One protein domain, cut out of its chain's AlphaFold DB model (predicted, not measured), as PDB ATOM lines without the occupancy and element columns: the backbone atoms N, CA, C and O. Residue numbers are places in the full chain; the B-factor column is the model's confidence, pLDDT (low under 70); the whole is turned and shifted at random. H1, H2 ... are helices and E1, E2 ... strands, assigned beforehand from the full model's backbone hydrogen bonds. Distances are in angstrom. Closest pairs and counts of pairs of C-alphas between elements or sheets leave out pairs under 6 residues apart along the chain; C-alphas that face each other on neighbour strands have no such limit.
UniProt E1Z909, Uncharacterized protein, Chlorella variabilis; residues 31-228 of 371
ATOM      1  N   TYR A  31     205.868 127.709 149.753       93.06
ATOM      2  CA  TYR A  31     204.509 128.009 149.325       93.06
ATOM      3  C   TYR A  31     203.783 126.792 148.755       93.06
ATOM      4  O   TYR A  31     204.410 125.858 148.253       93.06
ATOM      5  N   ILE A  32     202.458 126.861 148.774       94.44
ATOM      6  CA  ILE A  32     201.560 126.052 147.946       94.44
ATOM      7  C   ILE A  32     200.854 126.950 146.934       94.44
ATOM      8  O   ILE A  32     200.537 128.099 147.240       94.44
ATOM      9  N   THR A  33     200.587 126.428 145.744       95.94
ATOM     10  CA  THR A  33     199.662 127.028 144.779       95.94
ATOM     11  C   THR A  33     198.339 126.288 144.844       95.94
ATOM     12  O   THR A  33     198.320 125.058 144.841       95.94
ATOM     13  N   LEU A  34     197.248 127.047 144.916       97.06
ATOM     14  CA  LEU A  34     195.884 126.555 144.920       97.06
ATOM     15  C   LEU A  34     195.141 127.076 143.691       97.06
ATOM     16  O   LEU A  34     195.077 128.287 143.470       97.06
ATOM     17  N   ASP A  35     194.529 126.167 142.938       97.31
ATOM     18  CA  ASP A  35     193.666 126.482 141.798       97.31
ATOM     19  C   ASP A  35     192.240 125.972 142.051       97.31
ATOM     20  O   ASP A  35     192.041 124.844 142.508       97.31
ATOM     21  N   LEU A  36     191.241 126.816 141.777       97.31
ATOM     22  CA  LEU A  36     189.825 126.513 141.988       97.31
ATOM     23  C   LEU A  36     189.340 125.480 140.962       97.31
ATOM     24  O   LEU A  36     189.275 125.774 139.769       97.31
ATOM     25  N   LEU A  37     188.947 124.295 141.426       95.75
ATOM     26  CA  LEU A  37     188.388 123.223 140.597       95.75
ATOM     27  C   LEU A  37     186.884 123.391 140.390       95.75
ATOM     28  O   LEU A  37     186.380 123.306 139.272       95.75
ATOM     29  N   SER A  38     186.153 123.616 141.480       95.00
ATOM     30  CA  SER A  38     184.694 123.576 141.468       95.00
ATOM     31  C   SER A  38     184.067 124.408 142.579       95.00
ATOM     32  O   SER A  38     184.705 124.839 143.545       95.00
ATOM     33  N   THR A  39     182.777 124.655 142.396       95.19
ATOM     34  CA  THR A  39     181.879 125.285 143.358       95.19
ATOM     35  C   THR A  39     180.667 124.369 143.527       95.19
ATOM     36  O   THR A  39     180.300 123.632 142.611       95.19
ATOM     37  N   ASN A  40     180.014 124.400 144.687       93.56
ATOM     38  CA  ASN A  40     178.804 123.604 144.928       93.56
ATOM     39  C   ASN A  40     177.541 124.142 144.222       93.56
ATOM     40  O   ASN A  40     176.526 123.449 144.194       93.56
ATOM     41  N   SER A  41     177.559 125.372 143.697       90.00
ATOM     42  CA  SER A  41     176.455 125.945 142.917       90.00
ATOM     43  C   SER A  41     176.904 127.154 142.090       90.00
ATOM     44  O   SER A  41     177.858 127.841 142.454       90.00
ATOM     45  N   THR A  42     176.152 127.484 141.036       87.00
ATOM     46  CA  THR A  42     176.399 128.663 140.184       87.00
ATOM     47  C   THR A  42     176.300 129.994 140.934       87.00
ATOM     48  O   THR A  42     176.971 130.954 140.565       87.00
ATOM     49  N   ALA A  43     175.531 130.066 142.026       87.31
ATOM     50  CA  ALA A  43     175.506 131.245 142.896       87.31
ATOM     51  C   ALA A  43     176.899 131.533 143.492       87.31
ATOM     52  O   ALA A  43     177.300 132.687 143.648       87.31
ATOM     53  N   CYS A  44     177.671 130.480 143.754       92.44
ATOM     54  CA  CYS A  44     179.004 130.559 144.335       92.44
ATOM     55  C   CYS A  44     180.096 130.881 143.311       92.44
ATOM     56  O   CYS A  44     181.199 131.255 143.706       92.44
ATOM     57  N   ASP A  45     179.774 130.866 142.016       91.75
ATOM     58  CA  ASP A  45     180.685 131.303 140.951       91.75
ATOM     59  C   ASP A  45     180.928 132.822 140.995       91.75
ATOM     60  O   ASP A  45     181.895 133.320 140.422       91.75
ATOM     61  N   THR A  46     180.066 133.556 141.709       89.81
ATOM     62  CA  THR A  46     180.207 134.991 142.004       89.81
ATOM     63  C   THR A  46     180.675 135.264 143.443       89.81
ATOM     64  O   THR A  46     180.706 136.414 143.883       89.81
ATOM     65  N   ASN A  47     181.064 134.226 144.202       92.25
ATOM     66  CA  ASN A  47     181.599 134.397 145.554       92.25
ATOM     67  C   ASN A  47     182.905 135.204 145.523       92.25
ATOM     68  O   ASN A  47     183.779 134.950 144.699       92.25
ATOM     69  N   LEU A  48     183.079 136.132 146.462       91.50
ATOM     70  CA  LEU A  48     184.218 137.055 146.486       91.50
ATOM     71  C   LEU A  48     185.584 136.345 146.536       91.50
ATOM     72  O   LEU A  48     186.528 136.804 145.894       91.50
ATOM     73  N   HIS A  49     185.680 135.196 147.218       92.50
ATOM     74  CA  HIS A  49     186.890 134.369 147.191       92.50
ATOM     75  C   HIS A  49     187.069 133.668 145.840       92.50
ATOM     76  O   HIS A  49     188.174 133.657 145.317       92.50
ATOM     77  N   ALA A  50     186.002 133.139 145.231       93.44
ATOM     78  CA  ALA A  50     186.087 132.537 143.899       93.44
ATOM     79  C   ALA A  50     186.564 133.563 142.857       93.44
ATOM     80  O   ALA A  50     187.424 133.256 142.041       93.44
ATOM     81  N   LEU A  51     186.067 134.803 142.930       91.50
ATOM     82  CA  LEU A  51     186.473 135.896 142.047       91.50
ATOM     83  C   LEU A  51     187.945 136.285 142.253       91.50
ATOM     84  O   LEU A  51     188.749 136.156 141.328       91.50
ATOM     85  N   CYS A  52     188.322 136.747 143.449       93.19
ATOM     86  CA  CYS A  52     189.671 137.275 143.682       93.19
ATOM     87  C   CYS A  52     190.747 136.182 143.774       93.19
ATOM     88  O   CYS A  52     191.879 136.391 143.340       93.19
ATOM     89  N   LEU A  53     190.392 135.004 144.288       95.44
ATOM     90  CA  LEU A  53     191.287 133.884 144.582       95.44
ATOM     91  C   LEU A  53     190.914 132.633 143.766       95.44
ATOM     92  O   LEU A  53     190.967 131.522 144.282       95.44
ATOM     93  N   ALA A  54     190.551 132.788 142.486       95.44
ATOM     94  CA  ALA A  54     190.418 131.659 141.546       95.44
ATOM     95  C   ALA A  54     191.725 130.847 141.391       95.44
ATOM     96  O   ALA A  54     191.686 129.632 141.209       95.44
ATOM     97  N   SER A  55     192.877 131.518 141.475       96.56
ATOM     98  CA  SER A  55     194.206 130.908 141.553       96.56
ATOM     99  C   SER A  55     195.098 131.785 142.432       96.56
ATOM    100  O   SER A  55     195.142 133.009 142.249       96.56
ATOM    101  N   PHE A  56     195.768 131.191 143.418       97.69
ATOM    102  CA  PHE A  56     196.604 131.921 144.371       97.69
ATOM    103  C   PHE A  56     197.708 131.053 144.973       97.69
ATOM    104  O   PHE A  56     197.635 129.830 145.014       97.69
ATOM    105  N   GLN A  57     198.743 131.717 145.465       96.62
ATOM    106  CA  GLN A  57     199.851 131.137 146.197       96.62
ATOM    107  C   GLN A  57     199.692 131.471 147.683       96.62
ATOM    108  O   GLN A  57     199.593 132.643 148.040       96.62
ATOM    109  N   ALA A  58     199.701 130.466 148.554       95.88
ATOM    110  CA  ALA A  58     199.825 130.667 149.993       95.88
ATOM    111  C   ALA A  58     201.271 130.396 150.408       95.88
ATOM    112  O   ALA A  58     201.746 129.263 150.316       95.88
ATOM    113  N   SER A  59     201.978 131.442 150.822       94.31
ATOM    114  CA  SER A  59     203.352 131.367 151.311       94.31
ATOM    115  C   SER A  59     203.389 131.263 152.831       94.31
ATOM    116  O   SER A  59     202.641 131.966 153.511       94.31
ATOM    117  N   ILE A  60     204.305 130.440 153.334       92.31
ATOM    118  CA  ILE A  60     204.715 130.392 154.737       92.31
ATOM    119  C   ILE A  60     206.155 130.907 154.786       92.31
ATOM    120  O   ILE A  60     207.034 130.336 154.135       92.31
ATOM    121  N   ASP A  61     206.381 132.015 155.489       91.44
ATOM    122  CA  ASP A  61     207.715 132.608 155.624       91.44
ATOM    123  C   ASP A  61     208.567 131.916 156.709       91.44
ATOM    124  O   ASP A  61     208.143 130.955 157.349       91.44
ATOM    125  N   ALA A  62     209.798 132.398 156.906       87.38
ATOM    126  CA  ALA A  62     210.722 131.864 157.910       87.38
ATOM    127  C   ALA A  62     210.306 132.162 159.370       87.38
ATOM    128  O   ALA A  62     210.910 131.620 160.291       87.38
ATOM    129  N   ASP A  63     209.271 132.982 159.588       88.81
ATOM    130  CA  ASP A  63     208.621 133.182 160.888       88.81
ATOM    131  C   ASP A  63     207.341 132.324 161.016       88.81
ATOM    132  O   ASP A  63     206.572 132.488 161.964       88.81
ATOM    133  N   CYS A  64     207.090 131.409 160.069       90.38
ATOM    134  CA  CYS A  64     205.867 130.610 159.945       90.38
ATOM    135  C   CYS A  64     204.576 131.441 159.745       90.38
ATOM    136  O   CYS A  64     203.471 130.939 159.972       90.38
ATOM    137  N   LYS A  65     204.672 132.698 159.288       93.75
ATOM    138  CA  LYS A  65     203.499 133.540 159.001       93.75
ATOM    139  C   LYS A  65     202.925 133.197 157.632       93.75
ATOM    140  O   LYS A  65     203.661 132.991 156.667       93.75
ATOM    141  N   VAL A  66     201.597 133.181 157.539       95.69
ATOM    142  CA  VAL A  66     200.870 132.843 156.310       95.69
ATOM    143  C   VAL A  66     200.486 134.112 155.553       95.69
ATOM    144  O   VAL A  66     199.829 134.989 156.110       95.69
ATOM    145  N   ALA A  67     200.839 134.201 154.272       96.88
ATOM    146  CA  ALA A  67     200.388 135.266 153.375       96.88
ATOM    147  C   ALA A  67     199.846 134.687 152.061       96.88
ATOM    148  O   ALA A  67     200.341 133.673 151.571       96.88
ATOM    149  N   LEU A  68     198.824 135.328 151.488       97.62
ATOM    150  CA  LEU A  68     198.195 134.909 150.233       97.62
ATOM    151  C   LEU A  68     198.513 135.897 149.114       97.62
ATOM    152  O   LEU A  68     198.209 137.081 149.241       97.62
ATOM    153  N   THR A  69     199.071 135.402 148.014       97.00
ATOM    154  CA  THR A  69     199.387 136.171 146.804       97.00
ATOM    155  C   THR A  69     198.555 135.639 145.637       97.00
ATOM    156  O   THR A  69     198.756 134.494 145.231       97.00
ATOM    157  N   PRO A  70     197.609 136.412 145.083       96.50
ATOM    158  CA  PRO A  70     196.834 135.993 143.921       96.50
ATOM    159  C   PRO A  70     197.738 135.772 142.709       96.50
ATOM    160  O   PRO A  70     198.619 136.579 142.427       96.50
ATOM    161  N   LEU A  71     197.497 134.684 141.980       94.00
ATOM    162  CA  LEU A  71     198.119 134.424 140.675       94.00
ATOM    163  C   LEU A  71     197.215 134.886 139.521       94.00
ATOM    164  O   LEU A  71     197.620 134.929 138.362       94.00
ATOM    165  N   ASN A  72     195.989 135.291 139.853       80.38
ATOM    166  CA  ASN A  72     195.155 136.117 138.999       80.38
ATOM    167  C   ASN A  72     195.856 137.459 138.728       80.38
ATOM    168  O   ASN A  72     196.181 138.189 139.662       80.38
ATOM    169  N   GLY A  73     196.023 137.820 137.453       74.06
ATOM    170  CA  GLY A  73     196.456 139.169 137.080       74.06
ATOM    171  C   GLY A  73     195.441 140.251 137.479       74.06
ATOM    172  O   GLY A  73     194.387 139.975 138.060       74.06
ATOM    173  N   SER A  74     195.692 141.495 137.077       75.88
ATOM    174  CA  SER A  74     194.684 142.559 137.159       75.88
ATOM    175  C   SER A  74     193.393 142.197 136.397       75.88
ATOM    176  O   SER A  74     193.329 141.210 135.652       75.88
ATOM    177  N   GLY A  75     192.331 142.973 136.630       72.69
ATOM    178  CA  GLY A  75     191.085 142.880 135.860       72.69
ATOM    179  C   GLY A  75     189.868 142.316 136.597       72.69
ATOM    180  O   GLY A  75     188.748 142.535 136.141       72.69
ATOM    181  N   VAL A  76     190.046 141.664 137.752       80.75
ATOM    182  CA  VAL A  76     188.923 141.179 138.578       80.75
ATOM    183  C   VAL A  76     188.544 142.221 139.626       80.75
ATOM    184  O   VAL A  76     189.412 142.751 140.315       80.75
ATOM    185  N   TYR A  77     187.251 142.523 139.731       80.19
ATOM    186  CA  TYR A  77     186.696 143.531 140.628       80.19
ATOM    187  C   TYR A  77     185.494 142.976 141.390       80.19
ATOM    188  O   TYR A  77     184.756 142.119 140.897       80.19
ATOM    189  N   VAL A  78     185.304 143.509 142.592       82.94
ATOM    190  CA  VAL A  78     184.264 143.150 143.559       82.94
ATOM    191  C   VAL A  78     183.506 144.403 144.025       82.94
ATOM    192  O   VAL A  78     184.008 145.518 143.854       82.94
ATOM    193  N   PRO A  79     182.294 144.281 144.599       82.00
ATOM    194  CA  PRO A  79     181.560 145.430 145.130       82.00
ATOM    195  C   PRO A  79     182.353 146.147 146.232       82.00
ATOM    196  O   PRO A  79     182.690 145.543 147.243       82.00
ATOM    197  N   GLY A  80     182.638 147.441 146.076       75.75
ATOM    198  CA  GLY A  80     183.364 148.196 147.098       75.75
ATOM    199  C   GLY A  80     182.564 148.356 148.392       75.75
ATOM    200  O   GLY A  80     181.614 149.137 148.436       75.75
ATOM    201  N   ILE A  81     182.988 147.688 149.466       68.69
ATOM    202  CA  ILE A  81     182.417 147.859 150.808       68.69
ATOM    203  C   ILE A  81     183.214 148.936 151.556       68.69
ATOM    204  O   ILE A  81     184.191 148.651 152.237       68.69
ATOM    205  N   TRP A  82     182.793 150.194 151.410       55.00
ATOM    206  CA  TRP A  82     183.418 151.353 152.074       55.00
ATOM    207  C   TRP A  82     182.740 151.738 153.401       55.00
ATOM    208  O   TRP A  82     183.120 152.726 154.024       55.00
ATOM    209  N   SER A  83     181.719 150.997 153.844       51.66
ATOM    210  CA  SER A  83     181.069 151.228 155.137       51.66
ATOM    211  C   SER A  83     180.418 149.958 155.687       51.66
ATOM    212  O   SER A  83     180.018 149.076 154.929       51.66
ATOM    213  N   THR A  84     180.244 149.904 157.008       51.88
ATOM    214  CA  THR A  84     179.475 148.865 157.716       51.88
ATOM    215  C   THR A  84     177.965 148.931 157.446       51.88
ATOM    216  O   THR A  84     177.238 148.005 157.797       51.88
ATOM    217  N   ASN A  85     177.478 149.994 156.799       51.41
ATOM    218  CA  ASN A  85     176.102 150.139 156.338       51.41
ATOM    219  C   ASN A  85     175.989 149.747 154.851       51.41
ATOM    220  O   ASN A  85     176.190 150.571 153.953       51.41
ATOM    221  N   ALA A  86     175.617 148.490 154.601       51.22
ATOM    222  CA  ALA A  86     175.465 147.925 153.257       51.22
ATOM    223  C   ALA A  86     174.369 148.595 152.397       51.22
ATOM    224  O   ALA A  86     174.371 148.434 151.177       51.22
ATOM    225  N   ALA A  87     173.443 149.349 153.002       51.97
ATOM    226  CA  ALA A  87     172.388 150.067 152.283       51.97
ATOM    227  C   ALA A  87     172.816 151.469 151.800       51.97
ATOM    228  O   ALA A  87     172.128 152.054 150.969       51.97
ATOM    229  N   GLY A  88     173.927 152.014 152.316       43.69
ATOM    230  CA  GLY A  88     174.381 153.386 152.042       43.69
ATOM    231  C   GLY A  88     175.613 153.515 151.138       43.69
ATOM    232  O   GLY A  88     175.990 154.627 150.776       43.69
ATOM    233  N   THR A  89     176.275 152.414 150.777       48.47
ATOM    234  CA  THR A  89     177.493 152.447 149.950       48.47
ATOM    235  C   THR A  89     177.182 152.558 148.460       48.47
ATOM    236  O   THR A  89     176.561 151.666 147.878       48.47
ATOM    237  N   TYR A  90     177.706 153.603 147.811       48.69
ATOM    238  CA  TYR A  90     177.802 153.662 146.353       48.69
ATOM    239  C   TYR A  90     178.549 152.429 145.831       48.69
ATOM    240  O   TYR A  90     179.668 152.149 146.265       48.69
ATOM    241  N   LYS A  91     177.947 151.712 144.874       57.94
ATOM    242  CA  LYS A  91     178.487 150.483 144.264       57.94
ATOM    243  C   LYS A  91     179.677 150.754 143.329       57.94
ATOM    244  O   LYS A  91     179.669 150.299 142.187       57.94
ATOM    245  N   ARG A  92     180.702 151.494 143.764       69.12
ATOM    246  CA  ARG A  92     181.931 151.606 142.972       69.12
ATOM    247  C   ARG A  92     182.684 150.274 143.079       69.12
ATOM    248  O   ARG A  92     183.009 149.876 144.201       69.12
ATOM    249  N   PRO A  93     182.934 149.558 141.969       73.19
ATOM    250  CA  PRO A  93     183.718 148.334 142.016       73.19
ATOM    251  C   PRO A  93     185.140 148.650 142.497       73.19
ATOM    252  O   PRO A  93     185.718 149.677 142.138       73.19
ATOM    253  N   VAL A  94     185.696 147.766 143.320       80.50
ATOM    254  CA  VAL A  94     187.081 147.816 143.800       80.50
ATOM    255  C   VAL A  94     187.816 146.628 143.198       80.50
ATOM    256  O   VAL A  94     187.267 145.528 143.141       80.50
ATOM    257  N   GLN A  95     189.035 146.849 142.707       83.00
ATOM    258  CA  GLN A  95     189.845 145.770 142.153       83.00
ATOM    259  C   GLN A  95     190.192 144.768 143.259       83.00
ATOM    260  O   GLN A  95     190.572 145.168 144.359       83.00
ATOM    261  N   CYS A  96     190.103 143.473 142.960       88.88
ATOM    262  CA  CYS A  96     190.722 142.447 143.789       88.88
ATOM    263  C   CYS A  96     192.213 142.780 143.984       88.88
ATOM    264  O   CYS A  96     192.870 143.164 143.007       88.88
ATOM    265  N   PRO A  97     192.768 142.624 145.197       92.38
ATOM    266  CA  PRO A  97     194.198 142.802 145.408       92.38
ATOM    267  C   PRO A  97     195.012 141.917 144.460       92.38
ATOM    268  O   PRO A  97     194.609 140.805 144.133       92.38
ATOM    269  N   THR A  98     196.156 142.421 144.005       92.50
ATOM    270  CA  THR A  98     197.125 141.670 143.182       92.50
ATOM    271  C   THR A  98     198.462 141.475 143.900       92.50
ATOM    272  O   THR A  98     199.368 140.846 143.368       92.50
ATOM    273  N   SER A  99     198.611 142.051 145.095       93.69
ATOM    274  CA  SER A  99     199.769 141.885 145.970       93.69
ATOM    275  C   SER A  99     199.531 140.768 146.986       93.69
ATOM    276  O   SER A  99     198.393 140.362 147.233       93.69
ATOM    277  N   ALA A 100     200.606 140.328 147.644       95.50
ATOM    278  CA  ALA A 100     200.501 139.518 148.851       95.50
ATOM    279  C   ALA A 100     199.621 140.208 149.914       95.50
ATOM    280  O   ALA A 100     199.647 141.436 150.058       95.50
ATOM    281  N   SER A 101     198.857 139.421 150.673       95.38
ATOM    282  CA  SER A 101     198.167 139.892 151.874       95.38
ATOM    283  C   SER A 101     199.167 140.296 152.959       95.38
ATOM    284  O   SER A 101     200.313 139.844 152.972       95.38
ATOM    285  N   ALA A 102     198.702 141.068 153.944       95.56
ATOM    286  CA  ALA A 102     199.417 141.173 155.212       95.56
ATOM    287  C   ALA A 102     199.662 139.755 155.789       95.56
ATOM    288  O   ALA A 102     198.721 138.949 155.775       95.56
ATOM    289  N   PRO A 103     200.879 139.433 156.271       96.69
ATOM    290  CA  PRO A 103     201.156 138.141 156.888       96.69
ATOM    291  C   PRO A 103     200.327 137.923 158.156       96.69
ATOM    292  O   PRO A 103     200.146 138.838 158.962       96.69
ATOM    293  N   VAL A 104     199.843 136.698 158.341       97.12
ATOM    294  CA  VAL A 104     199.087 136.265 159.517       97.12
ATOM    295  C   VAL A 104     199.956 135.346 160.367       97.12
ATOM    296  O   VAL A 104     200.379 134.285 159.916       97.12
ATOM    297  N   ASP A 105     200.196 135.759 161.607       95.38
ATOM    298  CA  ASP A 105     200.877 134.962 162.625       95.38
ATOM    299  C   ASP A 105     199.930 133.862 163.160       95.38
ATOM    300  O   ASP A 105     198.809 134.187 163.570       95.38
ATOM    301  N   PRO A 106     200.326 132.573 163.157       93.94
ATOM    302  CA  PRO A 106     199.515 131.488 163.712       93.94
ATOM    303  C   PRO A 106     199.469 131.462 165.249       93.94
ATOM    304  O   PRO A 106     198.673 130.719 165.821       93.94
ATOM    305  N   GLY A 107     200.329 132.207 165.950       92.56
ATOM    306  CA  GLY A 107     200.432 132.240 167.414       92.56
ATOM    307  C   GLY A 107     201.007 130.967 168.057       92.56
ATOM    308  O   GLY A 107     201.462 130.999 169.198       92.56
ATOM    309  N   SER A 108     201.026 129.843 167.336       89.69
ATOM    310  CA  SER A 108     201.756 128.622 167.689       89.69
ATOM    311  C   SER A 108     202.137 127.843 166.430       89.69
ATOM    312  O   SER A 108     201.428 127.895 165.427       89.69
ATOM    313  N   LEU A 109     203.217 127.063 166.490       88.50
ATOM    314  CA  LEU A 109     203.689 126.245 165.365       88.50
ATOM    315  C   LEU A 109     202.984 124.881 165.279       88.50
ATOM    316  O   LEU A 109     203.619 123.849 165.077       88.50
ATOM    317  N   THR A 110     201.668 124.858 165.489       90.62
ATOM    318  CA  THR A 110     200.863 123.635 165.363       90.62
ATOM    319  C   THR A 110     200.164 123.582 163.999       90.62
ATOM    320  O   THR A 110     199.744 124.628 163.494       90.62
ATOM    321  N   PRO A 111     199.955 122.388 163.406       90.62
ATOM    322  CA  PRO A 111     199.254 122.263 162.125       90.62
ATOM    323  C   PRO A 111     197.848 122.880 162.125       90.62
ATOM    324  O   PRO A 111     197.421 123.476 161.139       90.62
ATOM    325  N   SER A 112     197.129 122.792 163.248       92.69
ATOM    326  CA  SER A 112     195.822 123.433 163.432       92.69
ATOM    327  C   SER A 112     195.911 124.962 163.475       92.69
ATOM    328  O   SER A 112     195.071 125.634 162.879       92.69
ATOM    329  N   ALA A 113     196.932 125.526 164.125       94.12
ATOM    330  CA  ALA A 113     197.146 126.970 164.163       94.12
ATOM    331  C   ALA A 113     197.557 127.539 162.796       94.12
ATOM    332  O   ALA A 113     197.035 128.576 162.395       94.12
ATOM    333  N   LEU A 114     198.395 126.834 162.029       93.56
ATOM    334  CA  LEU A 114     198.711 127.211 160.644       93.56
ATOM    335  C   LEU A 114     197.481 127.138 159.725       93.56
ATOM    336  O   LEU A 114     197.245 128.062 158.947       93.56
ATOM    337  N   LYS A 115     196.636 126.104 159.861       94.56
ATOM    338  CA  LYS A 115     195.340 126.025 159.157       94.56
ATOM    339  C   LYS A 115     194.406 127.189 159.538       94.56
ATOM    340  O   LYS A 115     193.744 127.749 158.665       94.56
ATOM    341  N   SER A 116     194.403 127.609 160.806       95.81
ATOM    342  CA  SER A 116     193.650 128.779 161.292       95.81
ATOM    343  C   SER A 116     194.202 130.115 160.763       95.81
ATOM    344  O   SER A 116     193.437 130.986 160.340       95.81
ATOM    345  N   ALA A 117     195.529 130.269 160.694       96.62
ATOM    346  CA  ALA A 117     196.179 131.425 160.078       96.62
ATOM    347  C   ALA A 117     195.859 131.525 158.580       96.62
ATOM    348  O   ALA A 117     195.551 132.608 158.092       96.62
ATOM    349  N   PHE A 118     195.843 130.395 157.867       96.75
ATOM    350  CA  PHE A 118     195.421 130.321 156.468       96.75
ATOM    351  C   PHE A 118     193.949 130.724 156.276       96.75
ATOM    352  O   PHE A 118     193.658 131.545 155.407       96.75
ATOM    353  N   GLN A 119     193.027 130.231 157.114       96.88
ATOM    354  CA  GLN A 119     191.623 130.673 157.099       96.88
ATOM    355  C   GLN A 119     191.512 132.185 157.346       96.88
ATOM    356  O   GLN A 119     190.854 132.893 156.589       96.88
ATOM    357  N   THR A 120     192.223 132.696 158.350       96.56
ATOM    358  CA  THR A 120     192.271 134.130 158.669       96.56
ATOM    359  C   THR A 120     192.847 134.958 157.511       96.56
ATOM    360  O   THR A 120     192.378 136.064 157.244       96.56
ATOM    361  N   ALA A 121     193.850 134.440 156.799       97.00
ATOM    362  CA  ALA A 121     194.436 135.101 155.639       97.00
ATOM    363  C   ALA A 121     193.455 135.144 154.455       97.00
ATOM    364  O   ALA A 121     193.359 136.181 153.802       97.00
ATOM    365  N   LEU A 122     192.673 134.078 154.224       96.31
ATOM    366  CA  LEU A 122     191.590 134.062 153.231       96.31
ATOM    367  C   LEU A 122     190.520 135.115 153.548       96.31
ATOM    368  O   LEU A 122     190.209 135.942 152.691       96.31
ATOM    369  N   GLU A 123     190.000 135.131 154.783       94.12
ATOM    370  CA  GLU A 123     188.935 136.059 155.197       94.12
ATOM    371  C   GLU A 123     189.319 137.529 155.035       94.12
ATOM    372  O   GLU A 123     188.461 138.362 154.737       94.12
ATOM    373  N   ARG A 124     190.600 137.839 155.260       94.19
ATOM    374  CA  ARG A 124     191.155 139.196 155.231       94.19
ATOM    375  C   ARG A 124     191.752 139.578 153.884       94.19
ATOM    376  O   ARG A 124     192.140 140.732 153.727       94.19
ATOM    377  N   HIS A 125     191.866 138.658 152.925       93.44
ATOM    378  CA  HIS A 125     192.575 138.952 151.682       93.44
ATOM    379  C   HIS A 125     191.885 140.069 150.886       93.44
ATOM    380  O   HIS A 125     192.538 141.027 150.496       93.44
ATOM    381  N   VAL A 126     190.567 139.974 150.674       91.25
ATOM    382  CA  VAL A 126     189.842 140.843 149.726       91.25
ATOM    383  C   VAL A 126     189.605 142.265 150.253       91.25
ATOM    384  O   VAL A 126     189.772 143.219 149.498       91.25
ATOM    385  N   TYR A 127     189.230 142.422 151.529       89.75
ATOM    386  CA  TYR A 127     188.891 143.726 152.134       89.75
ATOM    387  C   TYR A 127     189.739 144.084 153.371       89.75
ATOM    388  O   TYR A 127     189.444 145.050 154.078       89.75
ATOM    389  N   GLY A 128     190.805 143.333 153.651       90.12
ATOM    390  CA  GLY A 128     191.649 143.538 154.827       90.12
ATOM    391  C   GLY A 128     191.009 143.069 156.138       90.12
ATOM    392  O   GLY A 128     189.942 142.462 156.179       90.12
ATOM    393  N   ALA A 129     191.670 143.374 157.257       87.88
ATOM    394  CA  ALA A 129     191.232 142.954 158.593       87.88
ATOM    395  C   ALA A 129     189.936 143.630 159.094       87.88
ATOM    396  O   ALA A 129     189.378 143.189 160.095       87.88
ATOM    397  N   ALA A 130     189.469 144.690 158.427       84.19
ATOM    398  CA  ALA A 130     188.286 145.452 158.829       84.19
ATOM    399  C   ALA A 130     186.954 144.793 158.423       84.19
ATOM    400  O   ALA A 130     185.917 145.122 158.994       84.19
ATOM    401  N   PHE A 131     186.970 143.877 157.449       84.56
ATOM    402  CA  PHE A 131     185.776 143.184 156.974       84.56
ATOM    403  C   PHE A 131     186.111 141.724 156.667       84.56
ATOM    404  O   PHE A 131     186.747 141.420 155.659       84.56
ATOM    405  N   VAL A 132     185.669 140.816 157.539       84.25
ATOM    406  CA  VAL A 132     185.810 139.372 157.321       84.25
ATOM    407  C   VAL A 132     184.755 138.883 156.333       84.25
ATOM    408  O   VAL A 132     183.567 139.163 156.481       84.25
ATOM    409  N   LEU A 133     185.182 138.117 155.330       86.19
ATOM    410  CA  LEU A 133     184.275 137.522 154.344       86.19
ATOM    411  C   LEU A 133     183.450 136.337 154.873       86.19
ATOM    412  O   LEU A 133     182.588 135.828 154.154       86.19
ATOM    413  N   GLY A 134     183.697 135.910 156.113       88.88
ATOM    414  CA  GLY A 134     182.917 134.888 156.791       88.88
ATOM    415  C   GLY A 134     183.145 133.496 156.209       88.88
ATOM    416  O   GLY A 134     182.288 132.944 155.510       88.88
ATOM    417  N   ILE A 135     184.290 132.907 156.536       93.69
ATOM    418  CA  ILE A 135     184.583 131.499 156.272       93.69
ATOM    419  C   ILE A 135     184.175 130.706 157.514       93.69
ATOM    420  O   ILE A 135     184.665 130.968 158.609       93.69
ATOM    421  N   SER A 136     183.272 129.734 157.364       93.56
ATOM    422  CA  SER A 136     182.921 128.820 158.461       93.56
ATOM    423  C   SER A 136     184.026 127.800 158.703       93.56
ATOM    424  O   SER A 136     184.350 127.505 159.851       93.56
ATOM    425  N   GLN A 137     184.595 127.251 157.628       93.31
ATOM    426  CA  GLN A 137     185.489 126.104 157.704       93.31
ATOM    427  C   GLN A 137     186.441 126.045 156.505       93.31
ATOM    428  O   GLN A 137     186.039 126.271 155.363       93.31
ATOM    429  N   VAL A 138     187.693 125.662 156.770       95.94
ATOM    430  CA  VAL A 138     188.664 125.240 155.752       95.94
ATOM    431  C   VAL A 138     189.063 123.790 156.021       95.94
ATOM    432  O   VAL A 138     189.787 123.497 156.973       95.94
ATOM    433  N   THR A 139     188.595 122.873 155.178       95.56
ATOM    434  CA  THR A 139     188.922 121.443 155.255       95.56
ATOM    435  C   THR A 139     190.075 121.126 154.316       95.56
ATOM    436  O   THR A 139     190.046 121.513 153.152       95.56
ATOM    437  N   TRP A 140     191.062 120.389 154.811       94.50
ATOM    438  CA  TRP A 140     192.174 119.862 154.023       94.50
ATOM    439  C   TRP A 140     191.980 118.359 153.893       94.50
ATOM    440  O   TRP A 140     191.614 117.709 154.873       94.50
ATOM    441  N   THR A 141     192.171 117.811 152.700       92.94
ATOM    442  CA  THR A 141     192.031 116.372 152.448       92.94
ATOM    443  C   THR A 141     192.916 116.007 151.266       92.94
ATOM    444  O   THR A 141     192.592 116.427 150.156       92.94
ATOM    445  N   ASN A 142     194.014 115.274 151.514       89.81
ATOM    446  CA  ASN A 142     194.906 114.650 150.509       89.81
ATOM    447  C   ASN A 142     195.056 115.499 149.214       89.81
ATOM    448  O   ASN A 142     194.515 115.212 148.144       89.81
ATOM    449  N   GLY A 143     195.692 116.661 149.366       91.50
ATOM    450  CA  GLY A 143     195.984 117.610 148.293       91.50
ATOM    451  C   GLY A 143     194.831 118.481 147.797       91.50
ATOM    452  O   GLY A 143     195.009 119.262 146.862       91.50
ATOM    453  N   THR A 144     193.660 118.426 148.432       94.06
ATOM    454  CA  THR A 144     192.556 119.366 148.185       94.06
ATOM    455  C   THR A 144     192.262 120.237 149.402       94.06
ATOM    456  O   THR A 144     192.401 119.808 150.551       94.06
ATOM    457  N   VAL A 145     191.828 121.472 149.142       96.69
ATOM    458  CA  VAL A 145     191.392 122.428 150.167       96.69
ATOM    459  C   VAL A 145     189.975 122.880 149.847       96.69
ATOM    460  O   VAL A 145     189.709 123.452 148.795       96.69
ATOM    461  N   THR A 146     189.053 122.614 150.763       96.38
ATOM    462  CA  THR A 146     187.638 122.961 150.634       96.38
ATOM    463  C   THR A 146     187.308 124.103 151.587       96.38
ATOM    464  O   THR A 146     187.411 123.944 152.803       96.38
ATOM    465  N   VAL A 147     186.910 125.252 151.042       96.62
ATOM    466  CA  VAL A 147     186.568 126.467 151.798       96.62
ATOM    467  C   VAL A 147     185.051 126.643 151.807       96.62
ATOM    468  O   VAL A 147     184.448 126.786 150.745       96.62
ATOM    469  N   ALA A 148     184.439 126.658 152.991       95.00
ATOM    470  CA  ALA A 148     183.006 126.886 153.184       95.00
ATOM    471  C   ALA A 148     182.735 128.259 153.826       95.00
ATOM    472  O   ALA A 148     183.461 128.686 154.723       95.00
ATOM    473  N   THR A 149     181.682 128.961 153.398       90.19
ATOM    474  CA  THR A 149     181.267 130.254 153.988       90.19
ATOM    475  C   THR A 149     180.288 130.087 155.161       90.19
ATOM    476  O   THR A 149     179.738 129.003 155.354       90.19
ATOM    477  N   VAL A 150     180.058 131.133 155.975       76.69
ATOM    478  CA  VAL A 150     179.310 131.037 157.263       76.69
ATOM    479  C   VAL A 150     177.944 130.352 157.153       76.69
ATOM    480  O   VAL A 150     177.549 129.622 158.054       76.69
ATOM    481  N   ALA A 151     177.222 130.562 156.052       65.31
ATOM    482  CA  ALA A 151     175.890 129.989 155.847       65.31
ATOM    483  C   ALA A 151     175.903 128.539 155.314       65.31
ATOM    484  O   ALA A 151     174.840 128.000 155.018       65.31
ATOM    485  N   GLY A 152     177.079 127.941 155.079       67.50
ATOM    486  CA  GLY A 152     177.233 126.667 154.359       67.50
ATOM    487  C   GLY A 152     176.764 126.709 152.897       67.50
ATOM    488  O   GLY A 152     176.809 125.698 152.201       67.50
ATOM    489  N   SER A 153     176.304 127.871 152.421       82.81
ATOM    490  CA  SER A 153     175.688 128.051 151.107       82.81
ATOM    491  C   SER A 153     176.694 127.934 149.970       82.81
ATOM    492  O   SER A 153     176.343 127.437 148.900       82.81
ATOM    493  N   CYS A 154     177.940 128.353 150.210       92.25
ATOM    494  CA  CYS A 154     179.020 128.257 149.245       92.25
ATOM    495  C   CYS A 154     180.201 127.457 149.763       92.25
ATOM    496  O   CYS A 154     180.767 127.764 150.813       92.25
ATOM    497  N   THR A 155     180.592 126.498 148.932       95.12
ATOM    498  CA  THR A 155     181.744 125.626 149.098       95.12
ATOM    499  C   THR A 155     182.601 125.742 147.845       95.12
ATOM    500  O   THR A 155     182.110 125.533 146.735       95.12
ATOM    501  N   LEU A 156     183.870 126.096 148.030       96.06
ATOM    502  CA  LEU A 156     184.868 126.267 146.978       96.06
ATOM    503  C   LEU A 156     185.919 125.165 147.127       96.06
ATOM    504  O   LEU A 156     186.543 125.067 148.187       96.06
ATOM    505  N   LYS A 157     186.106 124.331 146.099       96.44
ATOM    506  CA  LYS A 157     187.077 123.229 146.113       96.44
ATOM    507  C   LYS A 157     188.319 123.617 145.320       96.44
ATOM    508  O   LYS A 157     188.238 123.877 144.121       96.44
ATOM    509  N   TYR A 158     189.464 123.610 145.985       97.31
ATOM    510  CA  TYR A 158     190.774 123.901 145.415       97.31
ATOM    511  C   TYR A 158     191.643 122.642 145.356       97.31
ATOM    512  O   TYR A 158     191.604 121.825 146.278       97.31
ATOM    513  N   ALA A 159     192.466 122.516 144.316       95.75
ATOM    514  CA  ALA A 159     193.589 121.577 144.279       95.75
ATOM    515  C   ALA A 159     194.886 122.284 144.671       95.75
ATOM    516  O   ALA A 159     195.120 123.411 144.236       95.75
ATOM    517  N   ILE A 160     195.751 121.601 145.420       95.00
ATOM    518  CA  ILE A 160     197.151 121.989 145.599       95.00
ATOM    519  C   ILE A 160     197.907 121.554 144.339       95.00
ATOM    520  O   ILE A 160     198.295 120.398 144.193       95.00
ATOM    521  N   THR A 161     198.076 122.471 143.391       94.00
ATOM    522  CA  THR A 161     198.663 122.188 142.069       94.00
ATOM    523  C   THR A 161     200.182 122.311 142.056       94.00
ATOM    524  O   THR A 161     200.849 121.730 141.205       94.00
ATOM    525  N   LYS A 162     200.764 123.033 143.020       92.06
ATOM    526  CA  LYS A 162     202.215 123.165 143.170       92.06
ATOM    527  C   LYS A 162     202.605 123.293 144.635       92.06
ATOM    528  O   LYS A 162     201.913 123.942 145.413       92.06
ATOM    529  N   LEU A 163     203.758 122.732 144.978       91.00
ATOM    530  CA  LEU A 163     204.437 122.880 146.263       91.00
ATOM    531  C   LEU A 163     205.841 123.439 145.989       91.00
ATOM    532  O   LEU A 163     206.509 123.001 145.050       91.00
ATOM    533  N   SER A 164     206.310 124.397 146.788       86.81
ATOM    534  CA  SER A 164     207.717 124.806 146.774       86.81
ATOM    535  C   SER A 164     208.558 123.663 147.335       86.81
ATOM    536  O   SER A 164     208.468 123.363 148.523       86.81
ATOM    537  N   ALA A 165     209.338 123.006 146.477       57.62
ATOM    538  CA  ALA A 165     209.930 121.688 146.721       57.62
ATOM    539  C   ALA A 165     211.119 121.656 147.708       57.62
ATOM    540  O   ALA A 165     212.019 120.835 147.555       57.62
ATOM    541  N   VAL A 166     211.142 122.530 148.718       55.31
ATOM    542  CA  VAL A 166     212.164 122.500 149.771       55.31
ATOM    543  C   VAL A 166     211.711 121.541 150.880       55.31
ATOM    544  O   VAL A 166     211.003 121.907 151.823       55.31
ATOM    545  N   ASP A 167     212.091 120.277 150.690       57.38
ATOM    546  CA  ASP A 167     212.142 119.202 151.692       57.38
ATOM    547  C   ASP A 167     210.804 118.755 152.317       57.38
ATOM    548  O   ASP A 167     210.762 118.350 153.477       57.38
ATOM    549  N   ASN A 168     209.689 118.825 151.574       63.78
ATOM    550  CA  ASN A 168     208.330 118.501 152.064       63.78
ATOM    551  C   ASN A 168     207.925 119.268 153.348       63.78
ATOM    552  O   ASN A 168     206.983 118.892 154.051       63.78
ATOM    553  N   SER A 169     208.620 120.372 153.644       72.50
ATOM    554  CA  SER A 169     208.495 121.148 154.884       72.50
ATOM    555  C   SER A 169     207.066 121.634 155.147       72.50
ATOM    556  O   SER A 169     206.600 121.620 156.284       72.50
ATOM    557  N   ILE A 170     206.327 121.994 154.097       78.75
ATOM    558  CA  ILE A 170     204.936 122.463 154.198       78.75
ATOM    559  C   ILE A 170     203.977 121.331 154.576       78.75
ATOM    560  O   ILE A 170     203.083 121.541 155.395       78.75
ATOM    561  N   THR A 171     204.183 120.125 154.049       83.38
ATOM    562  CA  THR A 171     203.400 118.938 154.419       83.38
ATOM    563  C   THR A 171     203.674 118.544 155.874       83.38
ATOM    564  O   THR A 171     202.750 118.206 156.609       83.38
ATOM    565  N   ALA A 172     204.915 118.687 156.350       80.62
ATOM    566  CA  ALA A 172     205.233 118.525 157.772       80.62
ATOM    567  C   ALA A 172     204.575 119.605 158.663       80.62
ATOM    568  O   ALA A 172     204.139 119.306 159.773       80.62
ATOM    569  N   MET A 173     204.469 120.846 158.173       82.50
ATOM    570  CA  MET A 173     203.865 121.978 158.889       82.50
ATOM    571  C   MET A 173     202.333 121.927 158.978       82.50
ATOM    572  O   MET A 173     201.772 122.103 160.056       82.50
ATOM    573  N   ILE A 174     201.642 121.733 157.852       87.00
ATOM    574  CA  ILE A 174     200.170 121.777 157.758       87.00
ATOM    575  C   ILE A 174     199.551 120.387 158.035       87.00
ATOM    576  O   ILE A 174     198.378 120.278 158.413       87.00
ATOM    577  N   GLY A 175     200.342 119.320 157.905       88.44
ATOM    578  CA  GLY A 175     199.925 117.922 158.013       88.44
ATOM    579  C   GLY A 175     199.867 117.226 156.650       88.44
ATOM    580  O   GLY A 175     199.921 117.874 155.606       88.44
ATOM    581  N   SER A 176     199.721 115.898 156.673       89.19
ATOM    582  CA  SER A 176     199.775 115.023 155.487       89.19
ATOM    583  C   SER A 176     198.844 115.440 154.346       89.19
ATOM    584  O   SER A 176     199.207 115.280 153.193       89.19
ATOM    585  N   ASP A 177     197.692 116.047 154.647       89.56
ATOM    586  CA  ASP A 177     196.757 116.545 153.627       89.56
ATOM    587  C   ASP A 177     197.316 117.666 152.735       89.56
ATOM    588  O   ASP A 177     196.729 117.959 151.695       89.56
ATOM    589  N   ALA A 178     198.401 118.334 153.138       90.19
ATOM    590  CA  ALA A 178     199.047 119.405 152.379       90.19
ATOM    591  C   ALA A 178     200.146 118.864 151.448       90.19
ATOM    592  O   ALA A 178     201.297 119.307 151.472       90.19
ATOM    593  N   GLU A 179     199.773 117.882 150.638       91.06
ATOM    594  CA  GLU A 179     200.552 117.320 149.534       91.06
ATOM    595  C   GLU A 179     199.999 117.815 148.179       91.06
ATOM    596  O   GLU A 179     198.924 118.414 148.147       91.06
ATOM    597  N   PRO A 180     200.701 117.658 147.043       91.38
ATOM    598  CA  PRO A 180     200.121 117.966 145.737       91.38
ATOM    599  C   PRO A 180     198.903 117.083 145.431       91.38
ATOM    600  O   PRO A 180     198.918 115.887 145.710       91.38
ATOM    601  N   ALA A 181     197.866 117.654 144.819       91.62
ATOM    602  CA  ALA A 181     196.681 116.906 144.404       91.62
ATOM    603  C   ALA A 181     197.051 115.798 143.408       91.62
ATOM    604  O   ALA A 181     197.759 116.052 142.431       91.62
ATOM    605  N   VAL A 182     196.514 114.595 143.622       89.44
ATOM    606  CA  VAL A 182     196.715 113.446 142.732       89.44
ATOM    607  C   VAL A 182     195.445 113.164 141.936       89.44
ATOM    608  O   VAL A 182     194.370 112.938 142.495       89.44
ATOM    609  N   CYS A 183     195.588 113.130 140.612       87.44
ATOM    610  CA  CYS A 183     194.563 112.616 139.714       87.44
ATOM    611  C   CYS A 183     194.478 111.088 139.825       87.44
ATOM    612  O   CYS A 183     195.443 110.401 139.496       87.44
ATOM    613  N   ALA A 184     193.331 110.537 140.233       76.31
ATOM    614  CA  ALA A 184     193.082 109.094 140.167       76.31
ATOM    615  C   ALA A 184     191.583 108.768 140.061       76.31
ATOM    616  O   ALA A 184     190.722 109.613 140.302       76.31
ATOM    617  N   ILE A 185     191.271 107.524 139.685       61.47
ATOM    618  CA  ILE A 185     189.888 107.035 139.539       61.47
ATOM    619  C   ILE A 185     189.175 107.053 140.904       61.47
ATOM    620  O   ILE A 185     188.098 107.630 141.012       61.47
ATOM    621  N   ASP A 186     189.854 106.563 141.945       57.97
ATOM    622  CA  ASP A 186     189.440 106.641 143.357       57.97
ATOM    623  C   ASP A 186     190.241 107.713 144.138       57.97
ATOM    624  O   ASP A 186     190.472 107.594 145.342       57.97
ATOM    625  N   GLY A 187     190.749 108.735 143.437       56.03
ATOM    626  CA  GLY A 187     191.601 109.787 144.005       56.03
ATOM    627  C   GLY A 187     190.840 110.904 144.715       56.03
ATOM    628  O   GLY A 187     189.617 111.011 144.632       56.03
ATOM    629  N   THR A 188     191.580 111.810 145.358       65.19
ATOM    630  CA  THR A 188     191.021 113.008 146.014       65.19
ATOM    631  C   THR A 188     190.398 114.007 145.045       65.19
ATOM    632  O   THR A 188     189.474 114.752 145.395       65.19
ATOM    633  N   VAL A 189     190.872 114.002 143.800       76.19
ATOM    634  CA  VAL A 189     190.172 114.600 142.668       76.19
ATOM    635  C   VAL A 189     189.860 113.475 141.688       76.19
ATOM    636  O   VAL A 189     190.757 112.936 141.040       76.19
ATOM    637  N   SER A 190     188.585 113.093 141.622       74.12
ATOM    638  CA  SER A 190     188.121 112.009 140.760       74.12
ATOM    639  C   SER A 190     188.325 112.367 139.287       74.12
ATOM    640  O   SER A 190     187.985 113.471 138.850       74.12
ATOM    641  N   ASN A 191     188.847 111.416 138.513       67.88
ATOM    642  CA  ASN A 191     188.995 111.546 137.063       67.88
ATOM    643  C   ASN A 191     187.633 111.843 136.396       67.88
ATOM    644  O   ASN A 191     186.678 111.085 136.565       67.88
ATOM    645  N   GLY A 192     187.537 112.946 135.653       76.75
ATOM    646  CA  GLY A 192     186.284 113.492 135.135       76.75
ATOM    647  C   GLY A 192     186.371 114.999 134.867       76.75
ATOM    648  O   GLY A 192     187.248 115.462 134.145       76.75
ATOM    649  N   ALA A 193     185.439 115.776 135.428       80.44
ATOM    650  CA  ALA A 193     185.333 117.214 135.152       80.44
ATOM    651  C   ALA A 193     186.377 118.086 135.881       80.44
ATOM    652  O   ALA A 193     186.710 119.163 135.400       80.44
ATOM    653  N   GLU A 194     186.884 117.639 137.035       88.69
ATOM    654  CA  GLU A 194     187.849 118.391 137.858       88.69
ATOM    655  C   GLU A 194     189.315 118.001 137.584       88.69
ATOM    656  O   GLU A 194     190.237 118.733 137.940       88.69
ATOM    657  N   CYS A 195     189.539 116.834 136.978       89.56
ATOM    658  CA  CYS A 195     190.842 116.195 136.813       89.56
ATOM    659  C   CYS A 195     190.808 115.251 135.609       89.56
ATOM    660  O   CYS A 195     189.829 114.533 135.426       89.56
ATOM    661  N   GLN A 196     191.893 115.184 134.839       89.25
ATOM    662  CA  GLN A 196     192.060 114.228 133.747       89.25
ATOM    663  C   GLN A 196     193.419 113.527 133.824       89.25
ATOM    664  O   GLN A 196     194.473 114.166 133.822       89.25
ATOM    665  N   LEU A 197     193.389 112.193 133.842       85.88
ATOM    666  CA  LEU A 197     194.575 111.337 133.722       85.88
ATOM    667  C   LEU A 197     195.176 111.371 132.310       85.88
ATOM    668  O   LEU A 197     196.394 111.401 132.147       85.88
ATOM    669  N   ALA A 198     194.323 111.384 131.285       83.12
ATOM    670  CA  ALA A 198     194.750 111.527 129.902       83.12
ATOM    671  C   ALA A 198     195.157 112.984 129.646       83.12
ATOM    672  O   ALA A 198     194.328 113.892 129.662       83.12
ATOM    673  N   LEU A 199     196.449 113.225 129.405       81.25
ATOM    674  CA  LEU A 199     196.944 114.574 129.112       81.25
ATOM    675  C   LEU A 199     196.419 115.114 127.769       81.25
ATOM    676  O   LEU A 199     196.248 116.323 127.659       81.25
ATOM    677  N   ILE A 200     196.107 114.227 126.814       83.94
ATOM    678  CA  ILE A 200     195.603 114.557 125.468       83.94
ATOM    679  C   ILE A 200     194.143 115.031 125.430       83.94
ATOM    680  O   ILE A 200     193.775 115.739 124.498       83.94
ATOM    681  N   ASP A 201     193.322 114.648 126.410       87.75
ATOM    682  CA  ASP A 201     191.929 115.100 126.471       87.75
ATOM    683  C   ASP A 201     191.893 116.595 126.802       87.75
ATOM    684  O   ASP A 201     192.710 117.077 127.584       87.75
ATOM    685  N   ASP A 202     190.949 117.347 126.253       92.81
ATOM    686  CA  ASP A 202     190.761 118.731 126.673       92.81
ATOM    687  C   ASP A 202     189.907 118.792 127.950       92.81
ATOM    688  O   ASP A 202     188.991 117.986 128.147       92.81
ATOM    689  N   CYS A 203     190.184 119.756 128.831       95.31
ATOM    690  CA  CYS A 203     189.354 119.982 130.014       95.31
ATOM    691  C   CYS A 203     187.928 120.459 129.628       95.31
ATOM    692  O   CYS A 203     187.691 120.874 128.494       95.31
ATOM    693  N   PRO A 204     186.933 120.435 130.534       95.06
ATOM    694  CA  PRO A 204     185.594 120.922 130.202       95.06
ATOM    695  C   PRO A 204     185.558 122.423 129.840       95.06
ATOM    696  O   PRO A 204     186.357 123.205 130.373       95.06
ATOM    697  N   PRO A 205     184.587 122.874 129.021       95.94
ATOM    698  CA  PRO A 205     184.362 124.296 128.776       95.94
ATOM    699  C   PRO A 205     184.225 125.087 130.085       95.94
ATOM    700  O   PRO A 205     183.589 124.648 131.042       95.94
ATOM    701  N   GLY A 206     184.836 126.267 130.128       95.56
ATOM    702  CA  GLY A 206     184.960 127.105 131.317       95.56
ATOM    703  C   GLY A 206     186.153 126.785 132.215       95.56
ATOM    704  O   GLY A 206     186.332 127.446 133.237       95.56
ATOM    705  N   THR A 207     187.003 125.829 131.842       96.62
ATOM    706  CA  THR A 207     188.214 125.480 132.598       96.62
ATOM    707  C   THR A 207     189.478 125.538 131.730       96.62
ATOM    708  O   THR A 207     189.409 125.739 130.515       96.62
ATOM    709  N   ARG A 208     190.642 125.416 132.375       95.62
ATOM    710  CA  ARG A 208     191.972 125.295 131.765       95.62
ATOM    711  C   ARG A 208     192.749 124.140 132.411       95.62
ATOM    712  O   ARG A 208     192.536 123.873 133.597       95.62
ATOM    713  N   PRO A 209     193.695 123.514 131.694       95.31
ATOM    714  CA  PRO A 209     194.608 122.544 132.274       95.31
ATOM    715  C   PRO A 209     195.547 123.212 133.289       95.31
ATOM    716  O   PRO A 209     196.042 124.324 133.079       95.31
ATOM    717  N   VAL A 210     195.828 122.500 134.375       94.25
ATOM    718  CA  VAL A 210     196.946 122.752 135.289       94.25
ATOM    719  C   VAL A 210     197.647 121.425 135.528       94.25
ATOM    720  O   VAL A 210     197.033 120.482 136.022       94.25
ATOM    721  N   GLU A 211     198.915 121.332 135.140       91.69
ATOM    722  CA  GLU A 211     199.710 120.116 135.325       91.69
ATOM    723  C   GLU A 211     199.862 119.794 136.816       91.69
ATOM    724  O   GLU A 211     200.116 120.687 137.628       91.69
ATOM    725  N   LEU A 212     199.702 118.518 137.176       90.44
ATOM    726  CA  LEU A 212     199.883 118.048 138.548       90.44
ATOM    727  C   LEU A 212     201.258 117.377 138.705       90.44
ATOM    728  O   LEU A 212     201.640 116.586 137.839       90.44
ATOM    729  N   PRO A 213     201.997 117.605 139.813       84.31
ATOM    730  CA  PRO A 213     203.323 117.015 140.023       84.31
ATOM    731  C   PRO A 213     203.344 115.480 140.022       84.31
ATOM    732  O   PRO A 213     204.372 114.880 139.723       84.31
ATOM    733  N   SER A 214     202.214 114.840 140.339       79.75
ATOM    734  CA  SER A 214     202.023 113.383 140.303       79.75
ATOM    735  C   SER A 214     201.762 112.810 138.904       79.75
ATOM    736  O   SER A 214     201.588 111.602 138.765       79.75
ATOM    737  N   GLY A 215     201.660 113.660 137.878       83.19
ATOM    738  CA  GLY A 215     201.101 113.309 136.576       83.19
ATOM    739  C   GLY A 215     199.579 113.490 136.510       83.19
ATOM    740  O   GLY A 215     198.886 113.570 137.529       83.19
ATOM    741  N   GLY A 216     199.069 113.572 135.278       88.81
ATOM    742  CA  GLY A 216     197.715 114.050 134.990       88.81
ATOM    743  C   GLY A 216     197.607 115.577 135.085       88.81
ATOM    744  O   GLY A 216     198.603 116.287 135.255       88.81
ATOM    745  N   LYS A 217     196.384 116.091 134.955       92.06
ATOM    746  CA  LYS A 217     196.093 117.525 135.047       92.06
ATOM    747  C   LYS A 217     194.804 117.804 135.812       92.06
ATOM    748  O   LYS A 217     193.812 117.103 135.642       92.06
ATOM    749  N   ALA A 218     194.806 118.864 136.609       93.44
ATOM    750  CA  ALA A 218     193.601 119.472 137.151       93.44
ATOM    751  C   ALA A 218     192.945 120.375 136.095       93.44
ATOM    752  O   ALA A 218     193.634 121.031 135.316       93.44
ATOM    753  N   CYS A 219     191.617 120.444 136.096       96.12
ATOM    754  CA  CYS A 219     190.844 121.333 135.233       96.12
ATOM    755  C   CYS A 219     190.354 122.533 136.056       96.12
ATOM    756  O   CYS A 219     189.246 122.547 136.588       96.12
ATOM    757  N   ALA A 220     191.219 123.538 136.203       96.56
ATOM    758  CA  ALA A 220     190.941 124.726 137.005       96.56
ATOM    759  C   ALA A 220     189.962 125.664 136.291       96.56
ATOM    760  O   ALA A 220     190.115 125.939 135.098       96.56
ATOM    761  N   ARG A 221     188.980 126.214 137.008       96.75
ATOM    762  CA  ARG A 221     187.995 127.144 136.438       96.75
ATOM    763  C   ARG A 221     188.663 128.434 135.974       96.75
ATOM    764  O   ARG A 221     189.546 128.980 136.638       96.75
ATOM    765  N   CYS A 222     188.198 128.960 134.845       95.62
ATOM    766  CA  CYS A 222     188.595 130.285 134.394       95.62
ATOM    767  C   CYS A 222     188.169 131.351 135.408       95.62
ATOM    768  O   CYS A 222     187.077 131.286 135.972       95.62
ATOM    769  N   ARG A 223     189.041 132.328 135.660       93.38
ATOM    770  CA  ARG A 223     188.728 133.473 136.525       93.38
ATOM    771  C   ARG A 223     187.646 134.351 135.881       93.38
ATOM    772  O   ARG A 223     187.478 134.340 134.666       93.38
ATOM    773  N   ALA A 224     186.944 135.159 136.672       88.88
ATOM    774  CA  ALA A 224     186.014 136.138 136.106       88.88
ATOM    775  C   ALA A 224     186.735 137.118 135.156       88.88
ATOM    776  O   ALA A 224     187.901 137.458 135.360       88.88
ATOM    777  N   GLY A 225     186.038 137.554 134.105       85.31
ATOM    778  CA  GLY A 225     186.623 138.280 132.972       85.31
ATOM    779  C   GLY A 225     187.346 137.397 131.939       85.31
ATOM    780  O   GLY A 225     187.794 137.920 130.920       85.31
ATOM    781  N   THR A 226     187.450 136.079 132.155       90.69
ATOM    782  CA  THR A 226     187.973 135.128 131.161       90.69
ATOM    783  C   THR A 226     187.022 133.950 130.937       90.69
ATOM    784  O   THR A 226     186.178 133.638 131.778       90.69
ATOM    785  N   TYR A 227     187.136 133.303 129.777       93.69
ATOM    786  CA  TYR A 227     186.304 132.174 129.368       93.69
ATOM    787  C   TYR A 227     187.107 131.117 128.604       93.69
ATOM    788  O   TYR A 227     188.199 131.394 128.118       93.69
ATOM    789  N   SER A 228     186.563 129.908 128.479       96.50
ATOM    790  CA  SER A 228     187.185 128.804 127.736       96.50
ATOM    791  C   SER A 228     186.113 127.986 127.019       96.50
ATOM    792  O   SER A 228     185.221 127.446 127.668       96.50
TER     793      SER A 228
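This is residues 31 to 228 of the 371 residues of an uncharacterized protein of Chlorella variabilis (UniProt E1Z909). What shape does the chain make? A sheet of six strands, curled like part of a barrel, wraps round the helix H3, while the small sheet E9 E10 covers part of its other face as a partial sandwich, two sheets face to face; the hairpin E4 and E5, with its loop of residues 80 to 92, reaches out at one end. What is it built of? The printed part has 198 residues, under half of them in named elements, with four helices and ten strands in the order E1 H1 H2 E2 E3 E4 E5 H3 E6 E7 E8 H4 E9 E10, a mixed class; the large sheet runs E3 E2 E1 E8 E7 E6, all antiparallel. How large is it? It is compact, with a radius of gyration of the C-alphas of 16.5 A and spans of 51 by 41 by 29 A.

Where are the strands? The large sheet has E3, residues 66 to 70, E2, 55 to 60, E1, 31 to 39 and 23.6 A long, E8, 155 to 163 and 23.0 A, E7, 144 to 149, and E6, 135 to 141; C-alpha 31 is at (204.509, 128.009, 149.325). E4 is 77 to 79, E5 93 to 95, E9 207 to 211 and E10 217 to 221, ending at C-alpha (187.995, 127.144, 136.438). Where are the helices? H3 is residues 111 to 125, 20.8 A long; H1 is 42 to 46, H2 48 to 52 and H4 169 to 174.

How do the sheets pair? In the strongly twisted large sheet N 34 and O 56, across the neighbour strands E1 and E2, are within hydrogen-bond range at 2.8 A, and so are N 33 and O 162, across the neighbour strands E1 and E8, at 2.8 A. E6 E7 E8 form a meander, each strand the antiparallel neighbour of the one before, with N 146 and O 139 at 2.8 A and N 145 and O 158 at 2.9 A. Across the sandwich the closest C-alphas of E1 and E10 are those of Leu 37 and Ala 220, 4.7 A. Where are the helices? The sheet curls round H3, with C-alphas of Val 66 and Phe 118 closest to E3 at 6.0 A; with residues 111 to 115 alone H3 touches H4, about perpendicular at 81 degrees, Pro 111 and Ile 174 having the closest C-alphas, 4.5 A. H2, at a height of 6.7 A over the sheet and over none of its strands, is on the opposite face from H4, and H1 only grazes the sheet with residues 44 to 46. Every O i to N i+4 pair is within hydrogen-bond range in H2, H3 and H4; H1 has 0 of 1, but 2 of 2 O i to N i+3 pairs.

How far does it reach? The two C-alphas farthest apart, of Gly 88 and Ile 200, are 51.6 A apart, and the printed part has no cut. Which links are long? They are E4 to E5, E5 to H3 and H4 to E9. Where is confidence low? The mean pLDDT of the printed part is 86.8, and residues 81 to 92, 151 to 152, 165 to 168, 185 to 188 and 191 are under 70.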